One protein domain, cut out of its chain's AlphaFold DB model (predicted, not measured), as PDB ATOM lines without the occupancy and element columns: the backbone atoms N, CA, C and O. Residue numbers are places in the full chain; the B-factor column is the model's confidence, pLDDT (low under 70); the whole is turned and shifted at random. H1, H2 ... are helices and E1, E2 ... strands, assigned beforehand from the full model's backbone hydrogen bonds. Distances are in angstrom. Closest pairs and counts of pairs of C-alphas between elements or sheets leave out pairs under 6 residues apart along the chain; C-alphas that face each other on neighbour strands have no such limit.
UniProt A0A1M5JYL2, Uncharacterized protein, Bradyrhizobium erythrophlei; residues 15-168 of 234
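This is residues 15 to 168 of the 234 residues of an uncharacterized protein of Bradyrhizobium erythrophlei (UniProt A0A1M5JYL2). A strongly twisted sheet of five strands forms the core, with helices over both faces: H1 and H3 cover one face and H5 the other, with H6 packed on H5 through its residues 151 to 156. The short helix H2 sits away from the sheet, and two long loops, residues 78 to 96 and 133 to 148, run round the body. The printed part has 154 residues, with six named helices and five named strands in the order E1 H1 H2 H3 E2 H4 E3 E4 H5 E5 H6, and its class is mixed, helices and strands. The sheet is mixed, in the order E1, E5, E2, E3, E4. The whole is compact and rounded, with a radius of gyration of the C-alphas of 14.7 A and spans of 40 by 36 by 32 A.

In the order of the sheet, E1 is residues 15 to 19, E5 residues 128 to 132, E2 residues 54 to 58, E3 residues 71 to 77 and E4 residues 97 to 103. E1 begins at C-alpha 15, at (-27.261, 14.653, 9.899). E3 measures 18.9 A from first to last C-alpha and E4 19.5 A. Of the helices, H1 is residues 20 to 27, H2 residues 31 to 35, H3 residues 37 to 49 with 18.0 A, H4 residues 59 to 62, and H5 residues 107 to 117 with 15.0 A. H6, residues 149 to 166, is the longest at 25.6 A; it begins at C-alpha 149, at (-45.872, 4.859, 12.727), and ends at C-alpha 166, at (-36.002, 7.842, 36.110).

E1 and E4 are the edge strands of the sheet. E1 and E5 are parallel, with N 16 and O 128 2.9 A apart, within hydrogen-bond range. E5 and E2 are antiparallel at 158 degrees, with N 57 and O 129 at 2.8 A. E2 and E3 are antiparallel at 153 degrees, with N 56 and O 74 at 2.8 A. E3 and E4 are parallel at 20 degrees, with N 75 and O 100 at 2.8 A. H3 is on the sheet at a height of 8.8 A, along the strands at 12 degrees to E3 on the local plane; its closest C-alpha pair with E3 is Ala 47 and Ile 75, 6.6 A. H1, on the same face, lies over E1 at a height of 8.2 A. H5, on the opposite face, lies over E2 and E3 at a height of 8.1 A. E4, H5 and E5 form a split strand-helix-strand unit, two strands running the same way with E2 and E3 between them, and its crossover is right-handed. H6 touches H5 with residues 151 to 156 alone, at a steep tilt of 56 degrees, the same way; the closest C-alphas are those of Ser 112 and Tyr 152, 5.1 A. H4 only just stands at the sheet's level, at a height of 3.5 A. H2 is not on the sheet and is close to H1 but not clearly touching, with the C-alphas of Phe 27 and Arg 33 7.6 A apart. In H1, H3, H5 and H6 every O i to N i+4 pair is within hydrogen-bond range; H2 has 0 of 1 but 2 of 2 O i to N i+3 pairs, and H4 is too short for an O i to N i+4 pair.

The two C-alphas farthest apart are those of Glu 137 and Thr 168, 42.5 A. The printed part has no cut. The links E3 to E4, with 19 residues, and E5 to H6, with 16, are long. The mean pLDDT of the printed part is 80.3, and residues 85 to 97, 135 to 144 and 161 to 168 are under 70.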
ATOM      1  N   VAL A  15     -28.204  15.402   9.058       92.06
ATOM      2  CA  VAL A  15     -27.261  14.653   9.899       92.06
ATOM      3  C   VAL A  15     -25.857  15.187   9.632       92.06
ATOM      4  O   VAL A  15     -25.378  15.149   8.501       92.06
ATOM      5  N   TYR A  16     -25.199  15.712  10.664       92.38
ATOM      6  CA  TYR A  16     -23.903  16.376  10.531       92.38
ATOM      7  C   TYR A  16     -22.794  15.554  11.171       92.38
ATOM      8  O   TYR A  16     -22.666  15.509  12.396       92.38
ATOM      9  N   SER A  17     -21.962  14.937  10.336       91.88
ATOM     10  CA  SER A  17     -20.866  14.088  10.802       91.88
ATOM     11  C   SER A  17     -19.659  14.903  11.279       91.88
ATOM     12  O   SER A  17     -19.248  15.878  10.640       91.88
ATOM     13  N   CYS A  18     -19.056  14.497  12.397       91.94
ATOM     14  CA  CYS A  18     -17.865  15.137  12.961       91.94
ATOM     15  C   CYS A  18     -17.024  14.165  13.807       91.94
ATOM     16  O   CYS A  18     -17.459  13.060  14.122       91.94
ATOM     17  N   THR A  19     -15.811  14.567  14.190       91.12
ATOM     18  CA  THR A  19     -15.036  13.860  15.225       91.12
ATOM     19  C   THR A  19     -15.464  14.296  16.627       91.12
ATOM     20  O   THR A  19     -16.006  15.387  16.806       91.12
ATOM     21  N   GLY A  20     -15.145  13.496  17.650       90.75
ATOM     22  CA  GLY A  20     -15.374  13.889  19.048       90.75
ATOM     23  C   GLY A  20     -14.704  15.221  19.417       90.75
ATOM     24  O   GLY A  20     -15.295  16.041  20.113       90.75
ATOM     25  N   GLU A  21     -13.510  15.502  18.886       90.06
ATOM     26  CA  GLU A  21     -12.824  16.788  19.084       90.06
ATOM     27  C   GLU A  21     -13.598  17.962  18.473       90.06
ATOM     28  O   GLU A  21     -13.785  18.985  19.130       90.06
ATOM     29  N   GLN A  22     -14.089  17.805  17.240       92.12
ATOM     30  CA  GLN A  22     -14.897  18.822  16.563       92.12
ATOM     31  C   GLN A  22     -16.222  19.062  17.291       92.12
ATOM     32  O   GLN A  22     -16.646  20.211  17.422       92.12
ATOM     33  N   PHE A  23     -16.848  17.994  17.795       93.38
ATOM     34  CA  PHE A  23     -18.047  18.081  18.621       93.38
ATOM     35  C   PHE A  23     -17.789  18.926  19.873       93.38
ATOM     36  O   PHE A  23     -18.484  19.912  20.118       93.38
ATOM     37  N   LEU A  24     -16.747  18.577  20.636       91.00
ATOM     38  CA  LEU A  24     -16.390  19.282  21.863       91.00
ATOM     39  C   LEU A  24     -16.023  20.743  21.584       91.00
ATOM     40  O   LEU A  24     -16.467  21.634  22.298       91.00
ATOM     41  N   GLN A  25     -15.249  21.008  20.533       90.69
ATOM     42  CA  GLN A  25     -14.859  22.368  20.172       90.69
ATOM     43  C   GLN A  25     -16.068  23.244  19.820       90.69
ATOM     44  O   GLN A  25     -16.087  24.424  20.170       90.69
ATOM     45  N   HIS A  26     -17.068  22.686  19.132       91.25
ATOM     46  CA  HIS A  26     -18.225  23.448  18.679       91.25
ATOM     47  C   HIS A  26     -19.274  23.637  19.778       91.25
ATOM     48  O   HIS A  26     -19.727  24.756  20.018       91.25
ATOM     49  N   PHE A  27     -19.650  22.559  20.471       90.75
ATOM     50  CA  PHE A  27     -20.784  22.579  21.392       90.75
ATOM     51  C   PHE A  27     -20.405  22.906  22.842       90.75
ATOM     52  O   PHE A  27     -21.307  23.201  23.616       90.75
ATOM     53  N   MET A  28     -19.119  22.944  23.224       86.19
ATOM     54  CA  MET A  28     -18.674  23.208  24.614       86.19
ATOM     55  C   MET A  28     -18.216  24.656  24.843       86.19
ATOM     56  O   MET A  28     -17.245  24.931  25.558       86.19
ATOM     57  N   SER A  29     -18.903  25.602  24.208       78.94
ATOM     58  CA  SER A  29     -18.526  27.016  24.218       78.94
ATOM     59  C   SER A  29     -18.812  27.708  25.559       78.94
ATOM     60  O   SER A  29     -17.982  28.498  26.020       78.94
ATOM     61  N   SER A  30     -19.929  27.379  26.225       83.25
ATOM     62  CA  SER A  30     -20.347  28.005  27.490       83.25
ATOM     63  C   SER A  30     -19.764  27.308  28.734       83.25
ATOM     64  O   SER A  30     -19.517  26.100  28.698       83.25
ATOM     65  N   PRO A  31     -19.558  28.029  29.858       83.75
ATOM     66  CA  PRO A  31     -19.127  27.426  31.122       83.75
ATOM     67  C   PRO A  31     -20.039  26.290  31.594       83.75
ATOM     68  O   PRO A  31     -19.530  25.242  31.973       83.75
ATOM     69  N   TYR A  32     -21.360  26.462  31.474       85.94
ATOM     70  CA  TYR A  32     -22.351  25.453  31.856       85.94
ATOM     71  C   TYR A  32     -22.172  24.153  31.064       85.94
ATOM     72  O   TYR A  32     -22.078  23.063  31.616       85.94
ATOM     73  N   ARG A  33     -22.008  24.254  29.740       87.19
ATOM     74  CA  ARG A  33     -21.813  23.072  28.891       87.19
ATOM     75  C   ARG A  33     -20.502  22.342  29.174       87.19
ATOM     76  O   ARG A  33     -20.426  21.135  28.970       87.19
ATOM     77  N   ARG A  34     -19.473  23.033  29.679       87.12
ATOM     78  CA  ARG A  34     -18.199  22.393  30.054       87.12
ATOM     79  C   ARG A  34     -18.345  21.418  31.221       87.12
ATOM     80  O   ARG A  34     -17.529  20.504  31.304       87.12
ATOM     81  N   GLU A  35     -19.377  21.543  32.054       87.12
ATOM     82  CA  GLU A  35     -19.671  20.578  33.127       87.12
ATOM     83  C   GLU A  35     -19.993  19.181  32.563       87.12
ATOM     84  O   GLU A  35     -19.601  18.158  33.126       87.12
ATOM     85  N   TYR A  36     -20.570  19.124  31.361       87.38
ATOM     86  CA  TYR A  36     -20.868  17.879  30.653       87.38
ATOM     87  C   TYR A  36     -19.649  17.267  29.951       87.38
ATOM     88  O   TYR A  36     -19.744  16.175  29.391       87.38
ATOM     89  N   ARG A  37     -18.475  17.920  29.974       89.00
ATOM     90  CA  ARG A  37     -17.301  17.476  29.201       89.00
ATOM     91  C   ARG A  37     -16.866  16.072  29.561       89.00
ATOM     92  O   ARG A  37     -16.657  15.261  28.664       89.00
ATOM     93  N   GLN A  38     -16.740  15.784  30.853       85.75
ATOM     94  CA  GLN A  38     -16.345  14.449  31.284       85.75
ATOM     95  C   GLN A  38     -17.427  13.418  30.951       85.75
ATOM     96  O   GLN A  38     -17.107  12.295  30.592       85.75
ATOM     97  N   THR A  39     -18.697  13.818  31.011       86.12
ATOM     98  CA  THR A  39     -19.828  12.941  30.686       86.12
ATOM     99  C   THR A  39     -19.799  12.520  29.221       86.12
ATOM    100  O   THR A  39     -19.833  11.335  28.918       86.12
ATOM    101  N   ILE A  40     -19.639  13.482  28.313       90.38
ATOM    102  CA  ILE A  40     -19.549  13.234  26.871       90.38
ATOM    103  C   ILE A  40     -18.314  12.400  26.527       90.38
ATOM    104  O   ILE A  40     -18.412  11.464  25.739       90.38
ATOM    105  N   LEU A  41     -17.166  12.696  27.143       89.19
ATOM    106  CA  LEU A  41     -15.965  11.879  26.965       89.19
ATOM    107  C   LEU A  41     -16.192  10.438  27.419       89.19
ATOM    108  O   LEU A  41     -15.871   9.528  26.670       89.19
ATOM    109  N   ASN A  42     -16.828  10.226  28.573       86.00
ATOM    110  CA  ASN A  42     -17.152   8.882  29.051       86.00
ATOM    111  C   ASN A  42     -18.086   8.138  28.078       86.00
ATOM    112  O   ASN A  42     -17.907   6.941  27.872       86.00
ATOM    113  N   ILE A  43     -19.054   8.823  27.453       88.88
ATOM    114  CA  ILE A  43     -19.922   8.234  26.414       88.88
ATOM    115  C   ILE A  43     -19.095   7.828  25.188       88.88
ATOM    116  O   ILE A  43     -19.264   6.725  24.670       88.88
ATOM    117  N   PHE A  44     -18.191   8.695  24.726       91.44
ATOM    118  CA  PHE A  44     -17.336   8.403  23.574       91.44
ATOM    119  C   PHE A  44     -16.348   7.270  23.864       91.44
ATOM    120  O   PHE A  44     -16.192   6.380  23.030       91.44
ATOM    121  N   ASP A  45     -15.741   7.254  25.049       86.94
ATOM    122  CA  ASP A  45     -14.839   6.194  25.499       86.94
ATOM    123  C   ASP A  45     -15.583   4.863  25.631       86.94
ATOM    124  O   ASP A  45     -15.090   3.834  25.168       86.94
ATOM    125  N   PHE A  46     -16.803   4.874  26.180       87.06
ATOM    126  CA  PHE A  46     -17.679   3.704  26.224       87.06
ATOM    127  C   PHE A  46     -17.976   3.187  24.811       87.06
ATOM    128  O   PHE A  46     -17.775   2.007  24.517       87.06
ATOM    129  N   ALA A  47     -18.410   4.069  23.909       89.19
ATOM    130  CA  ALA A  47     -18.718   3.713  22.529       89.19
ATOM    131  C   ALA A  47     -17.483   3.122  21.822       89.19
ATOM    132  O   ALA A  47     -17.573   2.085  21.162       89.19
ATOM    133  N   ALA A  48     -16.309   3.728  22.012       88.62
ATOM    134  CA  ALA A  48     -15.051   3.244  21.460       88.62
ATOM    135  C   ALA A  48     -14.662   1.872  22.023       88.62
ATOM    136  O   ALA A  48     -14.299   0.975  21.256       88.62
ATOM    137  N   HIS A  49     -14.783   1.692  23.341       85.50
ATOM    138  CA  HIS A  49     -14.453   0.454  24.043       85.50
ATOM    139  C   HIS A  49     -15.264  -0.737  23.519       85.50
ATOM    140  O   HIS A  49     -14.695  -1.789  23.230       85.50
ATOM    141  N   TYR A  50     -16.571  -0.554  23.314       86.19
ATOM    142  CA  TYR A  50     -17.452  -1.596  22.776       86.19
ATOM    143  C   TYR A  50     -17.442  -1.689  21.241       86.19
ATOM    144  O   TYR A  50     -18.144  -2.513  20.653       86.19
ATOM    145  N   GLY A  51     -16.611  -0.892  20.564       88.44
ATOM    146  CA  GLY A  51     -16.436  -0.964  19.115       88.44
ATOM    147  C   GLY A  51     -17.629  -0.443  18.314       88.44
ATOM    148  O   GLY A  51     -17.875  -0.939  17.210       88.44
ATOM    149  N   ALA A  52     -18.344   0.542  18.860       91.00
ATOM    150  CA  ALA A  52     -19.379   1.291  18.163       91.00
ATOM    151  C   ALA A  52     -18.802   2.015  16.930       91.00
ATOM    152  O   ALA A  52     -17.609   2.334  16.859       91.00
ATOM    153  N   THR A  53     -19.650   2.268  15.937       92.56
ATOM    154  CA  THR A  53     -19.285   3.016  14.729       92.56
ATOM    155  C   THR A  53     -19.355   4.514  14.982       92.56
ATOM    156  O   THR A  53     -18.410   5.237  14.660       92.56
ATOM    157  N   SER A  54     -20.434   4.975  15.610       93.50
ATOM    158  CA  SER A  54     -20.646   6.389  15.903       93.50
ATOM    159  C   SER A  54     -21.645   6.613  17.041       93.50
ATOM    160  O   SER A  54     -22.261   5.670  17.543       93.50
ATOM    161  N   VAL A  55     -21.773   7.865  17.478       93.75
ATOM    162  CA  VAL A  55     -22.757   8.318  18.467       93.75
ATOM    163  C   VAL A  55     -23.579   9.441  17.849       93.75
ATOM    164  O   VAL A  55     -23.048  10.515  17.568       93.75
ATOM    165  N   LEU A  56     -24.875   9.206  17.662       94.12
ATOM    166  CA  LEU A  56     -25.819  10.248  17.275       94.12
ATOM    167  C   LEU A  56     -26.165  11.077  18.507       94.12
ATOM    168  O   LEU A  56     -26.548  10.512  19.528       94.12
ATOM    169  N   VAL A  57     -26.070  12.396  18.409       93.94
ATOM    170  CA  VAL A  57     -26.416  13.336  19.476       93.94
ATOM    171  C   VAL A  57     -27.486  14.289  18.963       93.94
ATOM    172  O   VAL A  57     -27.366  14.848  17.871       93.94
ATOM    173  N   GLY A  58     -28.537  14.463  19.752       91.25
ATOM    174  CA  GLY A  58     -29.701  15.275  19.413       91.25
ATOM    175  C   GLY A  58     -30.179  16.076  20.614       91.25
ATOM    176  O   GLY A  58     -29.409  16.363  21.535       91.25
ATOM    177  N   GLY A  59     -31.451  16.461  20.582       86.94
ATOM    178  CA  GLY A  59     -32.094  17.123  21.710       86.94
ATOM    179  C   GLY A  59     -31.505  18.492  22.038       86.94
ATOM    180  O   GLY A  59     -31.020  19.224  21.171       86.94
ATOM    181  N   SER A  60     -31.588  18.880  23.313       87.31
ATOM    182  CA  SER A  60     -31.264  20.246  23.739       87.31
ATOM    183  C   SER A  60     -29.774  20.591  23.603       87.31
ATOM    184  O   SER A  60     -29.427  21.761  23.402       87.31
ATOM    185  N   PHE A  61     -28.892  19.589  23.629       90.00
ATOM    186  CA  PHE A  61     -27.442  19.774  23.640       90.00
ATOM    187  C   PHE A  61     -26.864  20.270  22.306       90.00
ATOM    188  O   PHE A  61     -25.902  21.041  22.293       90.00
ATOM    189  N   VAL A  62     -27.468  19.900  21.174       92.25
ATOM    190  CA  VAL A  62     -27.018  20.315  19.829       92.25
ATOM    191  C   VAL A  62     -27.705  21.589  19.322       92.25
ATOM    192  O   VAL A  62     -27.658  21.895  18.137       92.25
ATOM    193  N   THR A  63     -28.334  22.350  20.220       91.44
ATOM    194  CA  THR A  63     -28.956  23.657  19.932       91.44
ATOM    195  C   THR A  63     -28.072  24.813  20.405       91.44
ATOM    196  O   THR A  63     -27.038  24.586  21.034       91.44
ATOM    197  N   ASN A  64     -28.490  26.063  20.188       90.38
ATOM    198  CA  ASN A  64     -27.836  27.242  20.763       90.38
ATOM    199  C   ASN A  64     -28.236  27.538  22.224       90.38
ATOM    200  O   ASN A  64     -27.766  28.526  22.793       90.38
ATOM    201  N   LYS A  65     -29.093  26.710  22.845       88.88
ATOM    202  CA  LYS A  65     -29.550  26.932  24.224       88.88
ATOM    203  C   LYS A  65     -28.348  26.982  25.179       88.88
ATOM    204  O   LYS A  65     -27.540  26.049  25.175       88.88
ATOM    205  N   PRO A  66     -28.210  28.025  26.014       81.19
ATOM    206  CA  PRO A  66     -27.021  28.203  26.853       81.19
ATOM    207  C   PRO A  66     -26.872  27.103  27.915       81.19
ATOM    208  O   PRO A  66     -25.746  26.709  28.225       81.19
ATOM    209  N   GLU A  67     -28.005  26.585  28.398       85.81
ATOM    210  CA  GLU A  67     -28.124  25.598  29.474       85.81
ATOM    211  C   GLU A  67     -28.987  24.402  29.006       85.81
ATOM    212  O   GLU A  67     -30.209  24.402  29.204       85.81
ATOM    213  N   PRO A  68     -28.408  23.412  28.294       84.44
ATOM    214  CA  PRO A  68     -29.102  22.160  27.975       84.44
ATOM    215  C   PRO A  68     -29.353  21.348  29.252       84.44
ATOM    216  O   PRO A  68     -28.547  21.394  30.170       84.44
ATOM    217  N   ARG A  69     -30.467  20.617  29.340       76.19
ATOM    218  CA  ARG A  69     -30.838  19.909  30.585       76.19
ATOM    219  C   ARG A  69     -30.302  18.480  30.649       76.19
ATOM    220  O   ARG A  69     -30.056  17.963  31.734       76.19
ATOM    221  N   ASP A  70     -30.139  17.875  29.488       81.19
ATOM    222  CA  ASP A  70     -29.888  16.463  29.260       81.19
ATOM    223  C   ASP A  70     -28.983  16.269  28.037       81.19
ATOM    224  O   ASP A  70     -28.784  17.172  27.216       81.19
ATOM    225  N   ILE A  71     -28.401  15.074  27.944       85.50
ATOM    226  CA  ILE A  71     -27.739  14.591  26.733       85.50
ATOM    227  C   ILE A  71     -28.570  13.438  26.178       85.50
ATOM    228  O   ILE A  71     -28.546  12.339  26.730       85.50
ATOM    229  N   ASP A  72     -29.244  13.680  25.057       88.06
ATOM    230  CA  ASP A  72     -29.896  12.645  24.264       88.06
ATOM    231  C   ASP A  72     -28.900  12.077  23.248       88.06
ATOM    232  O   ASP A  72     -28.373  12.807  22.395       88.06
ATOM    233  N   CYS A  73     -28.637  10.772  23.303       91.44
ATOM    234  CA  CYS A  73     -27.778  10.127  22.320       91.44
ATOM    235  C   CYS A  73     -28.168   8.685  21.983       91.44
ATOM    236  O   CYS A  73     -28.757   7.954  22.777       91.44
ATOM    237  N   VAL A  74     -27.784   8.258  20.782       91.69
ATOM    238  CA  VAL A  74     -27.925   6.883  20.300       91.69
ATOM    239  C   VAL A  74     -26.540   6.387  19.905       91.69
ATOM    240  O   VAL A  74     -25.913   6.933  19.000       91.69
ATOM    241  N   ILE A  75     -26.052   5.346  20.572       92.31
ATOM    242  CA  ILE A  75     -24.786   4.697  20.230       92.31
ATOM    243  C   ILE A  75     -25.061   3.661  19.138       92.31
ATOM    244  O   ILE A  75     -25.842   2.726  19.334       92.31
ATOM    245  N   LEU A  76     -24.419   3.841  17.985       92.19
ATOM    246  CA  LEU A  76     -24.592   2.995  16.811       92.19
ATOM    247  C   LEU A  76     -23.508   1.924  16.738       92.19
ATOM    248  O   LEU A  76     -22.314   2.219  16.764       92.19
ATOM    249  N   PHE A  77     -23.929   0.675  16.586       91.88
ATOM    250  CA  PHE A  77     -23.063  -0.476  16.347       91.88
ATOM    251  C   PHE A  77     -23.206  -0.973  14.913       91.88
ATOM    252  O   PHE A  77     -24.231  -0.770  14.268       91.88
ATOM    253  N   LYS A  78     -22.208  -1.705  14.412       90.44
ATOM    254  CA  LYS A  78     -22.328  -2.344  13.095       90.44
ATOM    255  C   LYS A  78     -23.335  -3.497  13.132       90.44
ATOM    256  O   LYS A  78     -24.085  -3.671  12.176       90.44
ATOM    257  N   SER A  79     -23.355  -4.266  14.222       89.62
ATOM    258  CA  SER A  79     -24.296  -5.370  14.425       89.62
ATOM    259  C   SER A  79     -24.915  -5.374  15.819       89.62
ATOM    260  O   SER A  79     -24.251  -5.026  16.794       89.62
ATOM    261  N   ALA A  80     -26.162  -5.843  15.914       86.81
ATOM    262  CA  ALA A  80     -26.894  -6.024  17.168       86.81
ATOM    263  C   ALA A  80     -26.126  -6.881  18.187       86.81
ATOM    264  O   ALA A  80     -26.202  -6.650  19.388       86.81
ATOM    265  N   SER A  81     -25.332  -7.840  17.702       86.81
ATOM    266  CA  SER A  81     -24.486  -8.716  18.526       86.81
ATOM    267  C   SER A  81     -23.390  -7.980  19.308       86.81
ATOM    268  O   SER A  81     -22.861  -8.522  20.276       86.81
ATOM    269  N   GLN A  82     -23.040  -6.758  18.895       86.44
ATOM    270  CA  GLN A  82     -22.055  -5.916  19.573       86.44
ATOM    271  C   GLN A  82     -22.682  -5.032  20.655       86.44
ATOM    272  O   GLN A  82     -21.949  -4.446  21.451       86.44
ATOM    273  N   ILE A  83     -24.015  -4.917  20.682       85.12
ATOM    274  CA  ILE A  83     -24.717  -4.140  21.701       85.12
ATOM    275  C   ILE A  83     -24.529  -4.851  23.050       85.12
ATOM    276  O   ILE A  83     -24.846  -6.040  23.163       85.12
ATOM    277  N   PRO A  84     -24.024  -4.159  24.088       78.75
ATOM    278  CA  PRO A  84     -23.824  -4.766  25.396       78.75
ATOM    279  C   PRO A  84     -25.144  -5.309  25.979       78.75
ATOM    280  O   PRO A  84     -26.129  -4.576  26.045       78.75
ATOM    281  N   PRO A  85     -25.186  -6.568  26.460       61.56
ATOM    282  CA  PRO A  85     -26.417  -7.202  26.943       61.56
ATOM    283  C   PRO A  85     -26.887  -6.691  28.315       61.56
ATOM    284  O   PRO A  85     -28.020  -6.950  28.714       61.56
ATOM    285  N   ARG A  86     -26.027  -5.983  29.058       57.44
ATOM    286  CA  ARG A  86     -26.367  -5.319  30.321       57.44
ATOM    287  C   ARG A  86     -26.143  -3.825  30.169       57.44
ATOM    288  O   ARG A  86     -25.025  -3.339  30.299       57.44
ATOM    289  N   ILE A  87     -27.232  -3.114  29.906       56.31
ATOM    290  CA  ILE A  87     -27.313  -1.664  30.056       56.31
ATOM    291  C   ILE A  87     -27.431  -1.412  31.564       56.31
ATOM    292  O   ILE A  87     -28.513  -1.155  32.083       56.31
ATOM    293  N   GLU A  88     -26.342  -1.604  32.309       47.25
ATOM    294  CA  GLU A  88     -26.256  -0.980  33.627       47.25
ATOM    295  C   GLU A  88     -26.392   0.516  33.362       47.25
ATOM    296  O   GLU A  88     -25.662   1.051  32.523       47.25
ATOM    297  N   SER A  89     -27.409   1.155  33.949       44.47
ATOM    298  CA  SER A  89     -27.649   2.581  33.753       44.47
ATOM    299  C   SER A  89     -26.326   3.300  33.965       44.47
ATOM    300  O   SER A  89     -25.753   3.238  35.056       44.47
ATOM    301  N   LEU A  90     -25.812   3.906  32.903       49.09
ATOM    302  CA  LEU A  90     -24.635   4.745  32.963       49.09
ATOM    303  C   LEU A  90     -25.018   5.942  33.841       49.09
ATOM    304  O   LEU A  90     -25.588   6.915  33.362       49.09
ATOM    305  N   ASP A  91     -24.767   5.834  35.146       43.47
ATOM    306  CA  ASP A  91     -24.870   6.941  36.094       43.47
ATOM    307  C   ASP A  91     -23.630   7.812  35.868       43.47
ATOM    308  O   ASP A  91     -22.589   7.666  36.517       43.47
ATOM    309  N   ILE A  92     -23.669   8.616  34.801       51.78
ATOM    310  CA  ILE A  92     -22.516   9.406  34.380       51.78
ATOM    311  C   ILE A  92     -22.518  10.721  35.148       51.78
ATOM    312  O   ILE A  92     -23.134  11.708  34.751       51.78
ATOM    313  N   SER A  93     -21.759  10.746  36.240       48.94
ATOM    314  CA  SER A  93     -21.307  11.986  36.882       48.94
ATOM    315  C   SER A  93     -22.430  12.936  37.338       48.94
ATOM    316  O   SER A  93     -22.209  14.143  37.394       48.94
ATOM    317  N   GLY A  94     -23.621  12.424  37.669       51.19
ATOM    318  CA  GLY A  94     -24.750  13.229  38.157       51.19
ATOM    319  C   GLY A  94     -25.492  14.047  37.091       51.19
ATOM    320  O   GLY A  94     -26.356  14.845  37.448       51.19
ATOM    321  N   ASN A  95     -25.183  13.849  35.805       55.31
ATOM    322  CA  ASN A  95     -25.892  14.471  34.687       55.31
ATOM    323  C   ASN A  95     -26.961  13.519  34.130       55.31
ATOM    324  O   ASN A  95     -26.721  12.320  34.020       55.31
ATOM    325  N   SER A  96     -28.122  14.055  33.735       64.25
ATOM    326  CA  SER A  96     -29.171  13.273  33.060       64.25
ATOM    327  C   SER A  96     -28.707  12.911  31.646       64.25
ATOM    328  O   SER A  96     -28.421  13.809  30.848       64.25
ATOM    329  N   VAL A  97     -28.600  11.616  31.339       69.00
ATOM    330  CA  VAL A  97     -28.171  11.127  30.020       69.00
ATOM    331  C   VAL A  97     -29.112  10.033  29.524       69.00
ATOM    332  O   VAL A  97     -29.208   8.948  30.106       69.00
ATOM    333  N   ASP A  98     -29.715  10.276  28.366       75.31
ATOM    334  CA  ASP A  98     -30.569   9.325  27.674       75.31
ATOM    335  C   ASP A  98     -29.787   8.645  26.557       75.31
ATOM    336  O   ASP A  98     -29.609   9.169  25.459       75.31
ATOM    337  N   ILE A  99     -29.270   7.455  26.875       82.44
ATOM    338  CA  ILE A  99     -28.468   6.643  25.955       82.44
ATOM    339  C   ILE A  99     -29.309   5.505  25.398       82.44
ATOM    340  O   ILE A  99     -29.691   4.588  26.132       82.44
ATOM    341  N   PHE A 100     -29.528   5.518  24.090       86.44
ATOM    342  CA  PHE A 100     -30.078   4.395  23.343       86.44
ATOM    343  C   PHE A 100     -28.978   3.650  22.602       86.44
ATOM    344  O   PHE A 100     -27.896   4.174  22.343       86.44
ATOM    345  N   PHE A 101     -29.281   2.413  22.234       88.00
ATOM    346  CA  PHE A 101     -28.388   1.559  21.470       88.00
ATOM    347  C   PHE A 101     -29.127   1.093  20.226       88.00
ATOM    348  O   PHE A 101     -30.276   0.659  20.308       88.00
ATOM    349  N   ALA A 102     -28.465   1.176  19.080       88.75
ATOM    350  CA  ALA A 102     -28.998   0.666  17.829       88.75
ATOM    351  C   ALA A 102     -27.876   0.073  16.982       88.75
ATOM    352  O   ALA A 102     -26.690   0.276  17.251       88.75
ATOM    353  N   SER A 103     -28.252  -0.676  15.953       89.44
ATOM    354  CA  SER A 103     -27.298  -1.325  15.065       89.44
ATOM    355  C   SER A 103     -27.646  -1.119  13.598       89.44
ATOM    356  O   SER A 103     -28.814  -1.115  13.216       89.44
ATOM    357  N   SER A 104     -26.624  -0.967  12.758       87.88
ATOM    358  CA  SER A 104     -26.776  -0.756  11.315       87.88
ATOM    359  C   SER A 104     -27.401  -1.947  10.583       87.88
ATOM    360  O   SER A 104     -27.992  -1.756   9.525       87.88
ATOM    361  N   ASP A 105     -27.314  -3.160  11.139       87.69
ATOM    362  CA  ASP A 105     -28.042  -4.340  10.645       87.69
ATOM    363  C   ASP A 105     -29.555  -4.302  10.951       87.69
ATOM    364  O   ASP A 105     -30.305  -5.132  10.443       87.69
ATOM    365  N   GLN A 106     -30.018  -3.303  11.712       86.50
ATOM    366  CA  GLN A 106     -31.424  -2.993  11.975       86.50
ATOM    367  C   GLN A 106     -31.759  -1.567  11.492       86.50
ATOM    368  O   GLN A 106     -32.077  -0.686  12.298       86.50
ATOM    369  N   PRO A 107     -31.713  -1.303  10.171       88.19
ATOM    370  CA  PRO A 107     -31.824   0.050   9.620       88.19
ATOM    371  C   PRO A 107     -33.149   0.738   9.966       88.19
ATOM    372  O   PRO A 107     -33.187   1.954  10.132       88.19
ATOM    373  N   GLN A 108     -34.224  -0.031  10.143       85.75
ATOM    374  CA  GLN A 108     -35.535   0.509  10.498       85.75
ATOM    375  C   GLN A 108     -35.560   1.116  11.909       85.75
ATOM    376  O   GLN A 108     -36.145   2.176  12.143       85.75
ATOM    377  N   LEU A 109     -34.875   0.464  12.850       85.38
ATOM    378  CA  LEU A 109     -34.748   0.946  14.220       85.38
ATOM    379  C   LEU A 109     -33.857   2.193  14.269       85.38
ATOM    380  O   LEU A 109     -34.198   3.170  14.932       85.38
ATOM    381  N   VAL A 110     -32.758   2.197  13.507       89.44
ATOM    382  CA  VAL A 110     -31.887   3.377  13.354       89.44
ATOM    383  C   VAL A 110     -32.665   4.557  12.772       89.44
ATOM    384  O   VAL A 110     -32.589   5.654  13.315       89.44
ATOM    385  N   ALA A 111     -33.464   4.341  11.725       89.44
ATOM    386  CA  ALA A 111     -34.311   5.379  11.138       89.44
ATOM    387  C   ALA A 111     -35.377   5.894  12.122       89.44
ATOM    388  O   ALA A 111     -35.667   7.088  12.142       89.44
ATOM    389  N   SER A 112     -35.911   5.026  12.988       89.25
ATOM    390  CA  SER A 112     -36.845   5.406  14.061       89.25
ATOM    391  C   SER A 112     -36.194   6.299  15.108       89.25
ATOM    392  O   SER A 112     -36.748   7.339  15.462       89.25
ATOM    393  N   PHE A 113     -34.987   5.946  15.548       91.38
ATOM    394  CA  PHE A 113     -34.202   6.799  16.432       91.38
ATOM    395  C   PHE A 113     -33.805   8.112  15.758       91.38
ATOM    396  O   PHE A 113     -33.945   9.164  16.367       91.38
ATOM    397  N   LEU A 114     -33.379   8.096  14.494       91.25
ATOM    398  CA  LEU A 114     -33.089   9.322  13.745       91.25
ATOM    399  C   LEU A 114     -34.326  10.214  13.614       91.25
ATOM    400  O   LEU A 114     -34.215  11.420  13.822       91.25
ATOM    401  N   LYS A 115     -35.509   9.649  13.324       90.94
ATOM    402  CA  LYS A 115     -36.777  10.396  13.318       90.94
ATOM    403  C   LYS A 115     -37.022  11.018  14.690       90.94
ATOM    404  O   LYS A 115     -37.217  12.218  14.753       90.94
ATOM    405  N   LEU A 116     -36.909  10.249  15.775       89.94
ATOM    406  CA  LEU A 116     -37.074  10.760  17.141       89.94
ATOM    407  C   LEU A 116     -36.109  11.918  17.454       89.94
ATOM    408  O   LEU A 116     -36.538  12.962  17.929       89.94
ATOM    409  N   MET A 117     -34.822  11.751  17.145       89.88
ATOM    410  CA  MET A 117     -33.764  12.725  17.448       89.88
ATOM    411  C   MET A 117     -33.831  13.984  16.574       89.88
ATOM    412  O   MET A 117     -33.344  15.037  16.980       89.88
ATOM    413  N   SER A 118     -34.423  13.873  15.382       91.25
ATOM    414  CA  SER A 118     -34.631  14.976  14.435       91.25
ATOM    415  C   SER A 118     -36.003  15.634  14.568       91.25
ATOM    416  O   SER A 118     -36.355  16.447  13.719       91.25
ATOM    417  N   THR A 119     -36.787  15.310  15.599       89.19
ATOM    418  CA  THR A 119     -38.107  15.905  15.826       89.19
ATOM    419  C   THR A 119     -38.089  16.767  17.084       89.19
ATOM    420  O   THR A 119     -37.783  16.305  18.182       89.19
ATOM    421  N   SER A 120     -38.419  18.047  16.921       86.88
ATOM    422  CA  SER A 120     -38.559  18.998  18.020       86.88
ATOM    423  C   SER A 120     -39.803  18.677  18.864       86.88
ATOM    424  O   SER A 120     -40.686  17.915  18.471       86.88
ATOM    425  N   ARG A 121     -39.930  19.316  20.033       81.19
ATOM    426  CA  ARG A 121     -41.149  19.221  20.860       81.19
ATOM    427  C   ARG A 121     -42.415  19.702  20.130       81.19
ATOM    428  O   ARG A 121     -43.511  19.316  20.526       81.19
ATOM    429  N   PHE A 122     -42.256  20.562  19.127       84.31
ATOM    430  CA  PHE A 122     -43.332  21.117  18.306       84.31
ATOM    431  C   PHE A 122     -43.461  20.407  16.950       84.31
ATOM    432  O   PHE A 122     -44.148  20.903  16.070       84.31
ATOM    433  N   GLU A 123     -42.835  19.234  16.809       83.12
ATOM    434  CA  GLU A 123     -42.858  18.380  15.612       83.12
ATOM    435  C   GLU A 123     -42.047  18.899  14.409       83.12
ATOM    436  O   GLU A 123     -42.013  18.254  13.360       83.12
ATOM    437  N   ASP A 124     -41.295  19.990  14.573       86.56
ATOM    438  CA  ASP A 124     -40.389  20.492  13.536       86.56
ATOM    439  C   ASP A 124     -39.176  19.582  13.328       86.56
ATOM    440  O   ASP A 124     -38.665  18.951  14.260       86.56
ATOM    441  N   ARG A 125     -38.664  19.557  12.095       90.50
ATOM    442  CA  ARG A 125     -37.462  18.800  11.739       90.50
ATOM    443  C   ARG A 125     -36.193  19.564  12.123       90.50
ATOM    444  O   ARG A 125     -35.886  20.594  11.531       90.50
ATOM    445  N   VAL A 126     -35.399  19.008  13.031       93.44
ATOM    446  CA  VAL A 126     -34.133  19.587  13.513       93.44
ATOM    447  C   VAL A 126     -32.931  18.715  13.153       93.44
ATOM    448  O   VAL A 126     -33.062  17.535  12.825       93.44
ATOM    449  N   GLY A 127     -31.744  19.312  13.176       92.62
ATOM    450  CA  GLY A 127     -30.490  18.633  12.886       92.62
ATOM    451  C   GLY A 127     -30.028  17.699  14.003       92.62
ATOM    452  O   GLY A 127     -30.186  17.987  15.188       92.62
ATOM    453  N   VAL A 128     -29.391  16.601  13.603       94.25
ATOM    454  CA  VAL A 128     -28.748  15.611  14.476       94.25
ATOM    455  C   VAL A 128     -27.253  15.602  14.178       94.25
ATOM    456  O   VAL A 128     -26.829  15.786  13.036       94.25
ATOM    457  N   VAL A 129     -26.427  15.387  15.195       95.06
ATOM    458  CA  VAL A 129     -24.970  15.333  15.045       95.06
ATOM    459  C   VAL A 129     -24.498  13.888  15.114       95.06
ATOM    460  O   VAL A 129     -24.828  13.186  16.059       95.06
ATOM    461  N   ASP A 130     -23.713  13.444  14.136       94.06
ATOM    462  CA  ASP A 130     -23.157  12.088  14.078       94.06
ATOM    463  C   ASP A 130     -21.663  12.106  14.439       94.06
ATOM    464  O   ASP A 130     -20.797  12.465  13.633       94.06
ATOM    465  N   VAL A 131     -21.340  11.754  15.684       94.19
ATOM    466  CA  VAL A 131     -19.962  11.736  16.184       94.19
ATOM    467  C   VAL A 131     -19.295  10.413  15.823       94.19
ATOM    468  O   VAL A 131     -19.578   9.365  16.399       94.19
ATOM    469  N   GLN A 132     -18.358  10.471  14.883       92.31
ATOM    470  CA  GLN A 132     -17.639   9.318  14.351       92.31
ATOM    471  C   GLN A 132     -16.660   8.757  15.393       92.31
ATOM    472  O   GLN A 132     -15.692   9.429  15.757       92.31
ATOM    473  N   ILE A 133     -16.885   7.518  15.843       90.50
ATOM    474  CA  ILE A 133     -16.020   6.821  16.813       90.50
ATOM    475  C   ILE A 133     -14.990   5.955  16.087       90.50
ATOM    476  O   ILE A 133     -13.794   6.018  16.373       90.50
ATOM    477  N   ARG A 134     -15.435   5.183  15.092       77.75
ATOM    478  CA  ARG A 134     -14.557   4.504  14.137       77.75
ATOM    479  C   ARG A 134     -14.672   5.182  12.783       77.75
ATOM    480  O   ARG A 134     -15.769   5.407  12.287       77.75
ATOM    481  N   ARG A 135     -13.529   5.437  12.141       58.56
ATOM    482  CA  ARG A 135     -13.486   5.809  10.722       58.56
ATOM    483  C   ARG A 135     -13.783   4.570   9.876       58.56
ATOM    484  O   ARG A 135     -12.864   3.913   9.401       58.56
ATOM    485  N   SER A 136     -15.052   4.212   9.734       50.28
ATOM    486  CA  SER A 136     -15.491   3.412   8.592       50.28
ATOM    487  C   SER A 136     -15.685   4.349   7.405       50.28
ATOM    488  O   SER A 136     -16.288   5.410   7.550       50.28
ATOM    489  N   GLU A 137     -15.167   3.987   6.234       47.19
ATOM    490  CA  GLU A 137     -15.519   4.676   4.992       47.19
ATOM    491  C   GLU A 137     -17.039   4.568   4.785       47.19
ATOM    492  O   GLU A 137     -17.575   3.465   4.698       47.19
ATOM    493  N   GLY A 138     -17.729   5.714   4.762       52.44
ATOM    494  CA  GLY A 138     -19.172   5.806   4.524       52.44
ATOM    495  C   GLY A 138     -20.034   5.873   5.789       52.44
ATOM    496  O   GLY A 138     -20.652   4.888   6.174       52.44
ATOM    497  N   LEU A 139     -20.140   7.060   6.391       51.22
ATOM    498  CA  LEU A 139     -21.214   7.415   7.331       51.22
ATOM    499  C   LEU A 139     -21.859   8.725   6.855       51.22
ATOM    500  O   LEU A 139     -21.622   9.808   7.388       51.22
ATOM    501  N   CYS A 140     -22.625   8.596   5.770       47.38
ATOM    502  CA  CYS A 140     -23.609   9.575   5.332       47.38
ATOM    503  C   CYS A 140     -24.951   8.842   5.360       47.38
ATOM    504  O   CYS A 140     -25.215   7.993   4.506       47.38
ATOM    505  N   TRP A 141     -25.740   9.064   6.412       58.06
ATOM    506  CA  TRP A 141     -27.085   8.504   6.508       58.06
ATOM    507  C   TRP A 141     -28.019   9.365   5.670       58.06
ATOM    508  O   TRP A 141     -28.626  10.311   6.170       58.06
ATOM    509  N   ASP A 142     -28.132   9.029   4.391       50.06
ATOM    510  CA  ASP A 142     -29.221   9.542   3.576       50.06
ATOM    511  C   ASP A 142     -30.489   8.790   3.982       50.06
ATOM    512  O   ASP A 142     -30.603   7.573   3.791       50.06
ATOM    513  N   ILE A 143     -31.429   9.510   4.602       53.44
ATOM    514  CA  ILE A 143     -32.740   8.971   4.971       53.44
ATOM    515  C   ILE A 143     -33.461   8.614   3.668       53.44
ATOM    516  O   ILE A 143     -34.087   9.450   3.026       53.44
ATOM    517  N   THR A 144     -33.326   7.361   3.251       59.06
ATOM    518  CA  THR A 144     -33.996   6.796   2.071       59.06
ATOM    519  C   THR A 144     -35.313   6.127   2.441       59.06
ATOM    520  O   THR A 144     -36.180   5.945   1.590       59.06
ATOM    521  N   TRP A 145     -35.470   5.782   3.720       70.12
ATOM    522  CA  TRP A 145     -36.633   5.118   4.282       70.12
ATOM    523  C   TRP A 145     -37.047   5.819   5.575       70.12
ATOM    524  O   TRP A 145     -36.216   6.027   6.463       70.12
ATOM    525  N   GLU A 146     -38.325   6.180   5.676       75.94
ATOM    526  CA  GLU A 146     -38.915   6.696   6.908       75.94
ATOM    527  C   GLU A 146     -39.613   5.563   7.671       75.94
ATOM    528  O   GLU A 146     -40.266   4.722   7.048       75.94
ATOM    529  N   PRO A 147     -39.489   5.535   9.007       81.06
ATOM    530  CA  PRO A 147     -40.138   4.528   9.827       81.06
ATOM    531  C   PRO A 147     -41.654   4.636   9.766       81.06
ATOM    532  O   PRO A 147     -42.207   5.741   9.795       81.06
ATOM    533  N   ASP A 148     -42.305   3.472   9.724       85.38
ATOM    534  CA  ASP A 148     -43.741   3.387   9.945       85.38
ATOM    535  C   ASP A 148     -44.113   3.889  11.348       85.38
ATOM    536  O   ASP A 148     -43.271   4.040  12.245       85.38
ATOM    537  N   GLU A 149     -45.393   4.212  11.512       85.94
ATOM    538  CA  GLU A 149     -45.872   4.859  12.727       85.94
ATOM    539  C   GLU A 149     -45.803   3.928  13.945       85.94
ATOM    540  O   GLU A 149     -45.539   4.392  15.051       85.94
ATOM    541  N   ASP A 150     -45.942   2.614  13.748       84.69
ATOM    542  CA  ASP A 150     -45.916   1.630  14.830       84.69
ATOM    543  C   ASP A 150     -44.508   1.481  15.423       84.69
ATOM    544  O   ASP A 150     -44.331   1.548  16.644       84.69
ATOM    545  N   LEU A 151     -43.480   1.320  14.581       81.00
ATOM    546  CA  LEU A 151     -42.093   1.205  15.029       81.00
ATOM    547  C   LEU A 151     -41.606   2.512  15.664       81.00
ATOM    548  O   LEU A 151     -40.934   2.488  16.703       81.00
ATOM    549  N   TYR A 152     -41.983   3.651  15.077       84.62
ATOM    550  CA  TYR A 152     -41.703   4.960  15.656       84.62
ATOM    551  C   TYR A 152     -42.355   5.114  17.037       84.62
ATOM    552  O   TYR A 152     -41.682   5.523  17.986       84.62
ATOM    553  N   GLU A 153     -43.621   4.722  17.192       82.62
ATOM    554  CA  GLU A 153     -44.337   4.770  18.470       82.62
ATOM    555  C   GLU A 153     -43.718   3.854  19.531       82.62
ATOM    556  O   GLU A 153     -43.652   4.231  20.702       82.62
ATOM    557  N   VAL A 154     -43.205   2.678  19.157       81.31
ATOM    558  CA  VAL A 154     -42.471   1.802  20.087       81.31
ATOM    559  C   VAL A 154     -41.211   2.495  20.613       81.31
ATOM    560  O   VAL A 154     -41.003   2.550  21.828       81.31
ATOM    561  N   VAL A 155     -40.397   3.070  19.724       80.94
ATOM    562  CA  VAL A 155     -39.173   3.801  20.095       80.94
ATOM    563  C   VAL A 155     -39.497   5.030  20.946       80.94
ATOM    564  O   VAL A 155     -38.887   5.247  21.997       80.94
ATOM    565  N   ARG A 156     -40.513   5.799  20.550       81.38
ATOM    566  CA  ARG A 156     -40.987   6.980  21.275       81.38
ATOM    567  C   ARG A 156     -41.507   6.631  22.668       81.38
ATOM    568  O   ARG A 156     -41.207   7.337  23.630       81.38
ATOM    569  N   ARG A 157     -42.249   5.531  22.822       77.75
ATOM    570  CA  ARG A 157     -42.715   5.059  24.136       77.75
ATOM    571  C   ARG A 157     -41.565   4.602  25.015       77.75
ATOM    572  O   ARG A 157     -41.578   4.934  26.194       77.75
ATOM    573  N   ALA A 158     -40.575   3.899  24.464       72.81
ATOM    574  CA  ALA A 158     -39.380   3.516  25.214       72.81
ATOM    575  C   ALA A 158     -38.636   4.753  25.752       72.81
ATOM    576  O   ALA A 158     -38.230   4.760  26.913       72.81
ATOM    577  N   TYR A 159     -38.545   5.821  24.953       73.12
ATOM    578  CA  TYR A 159     -38.008   7.119  25.370       73.12
ATOM    579  C   TYR A 159     -38.837   7.764  26.494       73.12
ATOM    580  O   TYR A 159     -38.327   8.015  27.585       73.12
ATOM    581  N   ILE A 160     -40.146   7.958  26.290       70.44
ATOM    582  CA  ILE A 160     -41.029   8.597  27.284       70.44
ATOM    583  C   ILE A 160     -41.068   7.802  28.599       70.44
ATOM    584  O   ILE A 160     -41.010   8.383  29.686       70.44
ATOM    585  N   GLN A 161     -41.176   6.472  28.519       58.94
ATOM    586  CA  GLN A 161     -41.216   5.608  29.697       58.94
ATOM    587  C   GLN A 161     -39.894   5.637  30.461       58.94
ATOM    588  O   GLN A 161     -39.938   5.665  31.688       58.94
ATOM    589  N   ARG A 162     -38.739   5.704  29.782       59.12
ATOM    590  CA  ARG A 162     -37.433   5.870  30.438       59.12
ATOM    591  C   ARG A 162     -37.401   7.123  31.315       59.12
ATOM    592  O   ARG A 162     -37.101   7.015  32.501       59.12
ATOM    593  N   HIS A 163     -37.841   8.266  30.790       53.47
ATOM    594  CA  HIS A 163     -37.929   9.504  31.575       53.47
ATOM    595  C   HIS A 163     -38.922   9.426  32.747       53.47
ATOM    596  O   HIS A 163     -38.732  10.083  33.775       53.47
ATOM    597  N   TYR A 164     -39.999   8.644  32.621       46.47
ATOM    598  CA  TYR A 164     -40.937   8.421  33.726       46.47
ATOM    599  C   TYR A 164     -40.337   7.513  34.814       46.47
ATOM    600  O   TYR A 164     -40.473   7.787  36.009       46.47
ATOM    601  N   VAL A 165     -39.640   6.450  34.407       43.53
ATOM    602  CA  VAL A 165     -38.966   5.503  35.306       43.53
ATOM    603  C   VAL A 165     -37.833   6.190  36.074       43.53
ATOM    604  O   VAL A 165     -37.741   6.006  37.287       43.53
ATOM    605  N   GLU A 166     -37.044   7.056  35.432       48.78
ATOM    606  CA  GLU A 166     -36.002   7.842  36.110       48.78
ATOM    607  C   GLU A 166     -36.563   8.798  37.166       48.78
ATOM    608  O   GLU A 166     -36.040   8.857  38.280       48.78
ATOM    609  N   LYS A 167     -37.700   9.461  36.901       46.38
ATOM    610  CA  LYS A 167     -38.386  10.272  37.927       46.38
ATOM    611  C   LYS A 167     -38.880   9.458  39.128       46.38
ATOM    612  O   LYS A 167     -39.207  10.047  40.156       46.38
ATOM    613  N   THR A 168     -38.918   8.130  39.022       42.34
ATOM    614  CA  THR A 168     -39.388   7.230  40.084       42.34
ATOM    615  C   THR A 168     -38.235   6.633  40.918       42.34
ATOM    616  O   THR A 168     -38.472   5.915  41.890       42.34
TER     617      THR A 168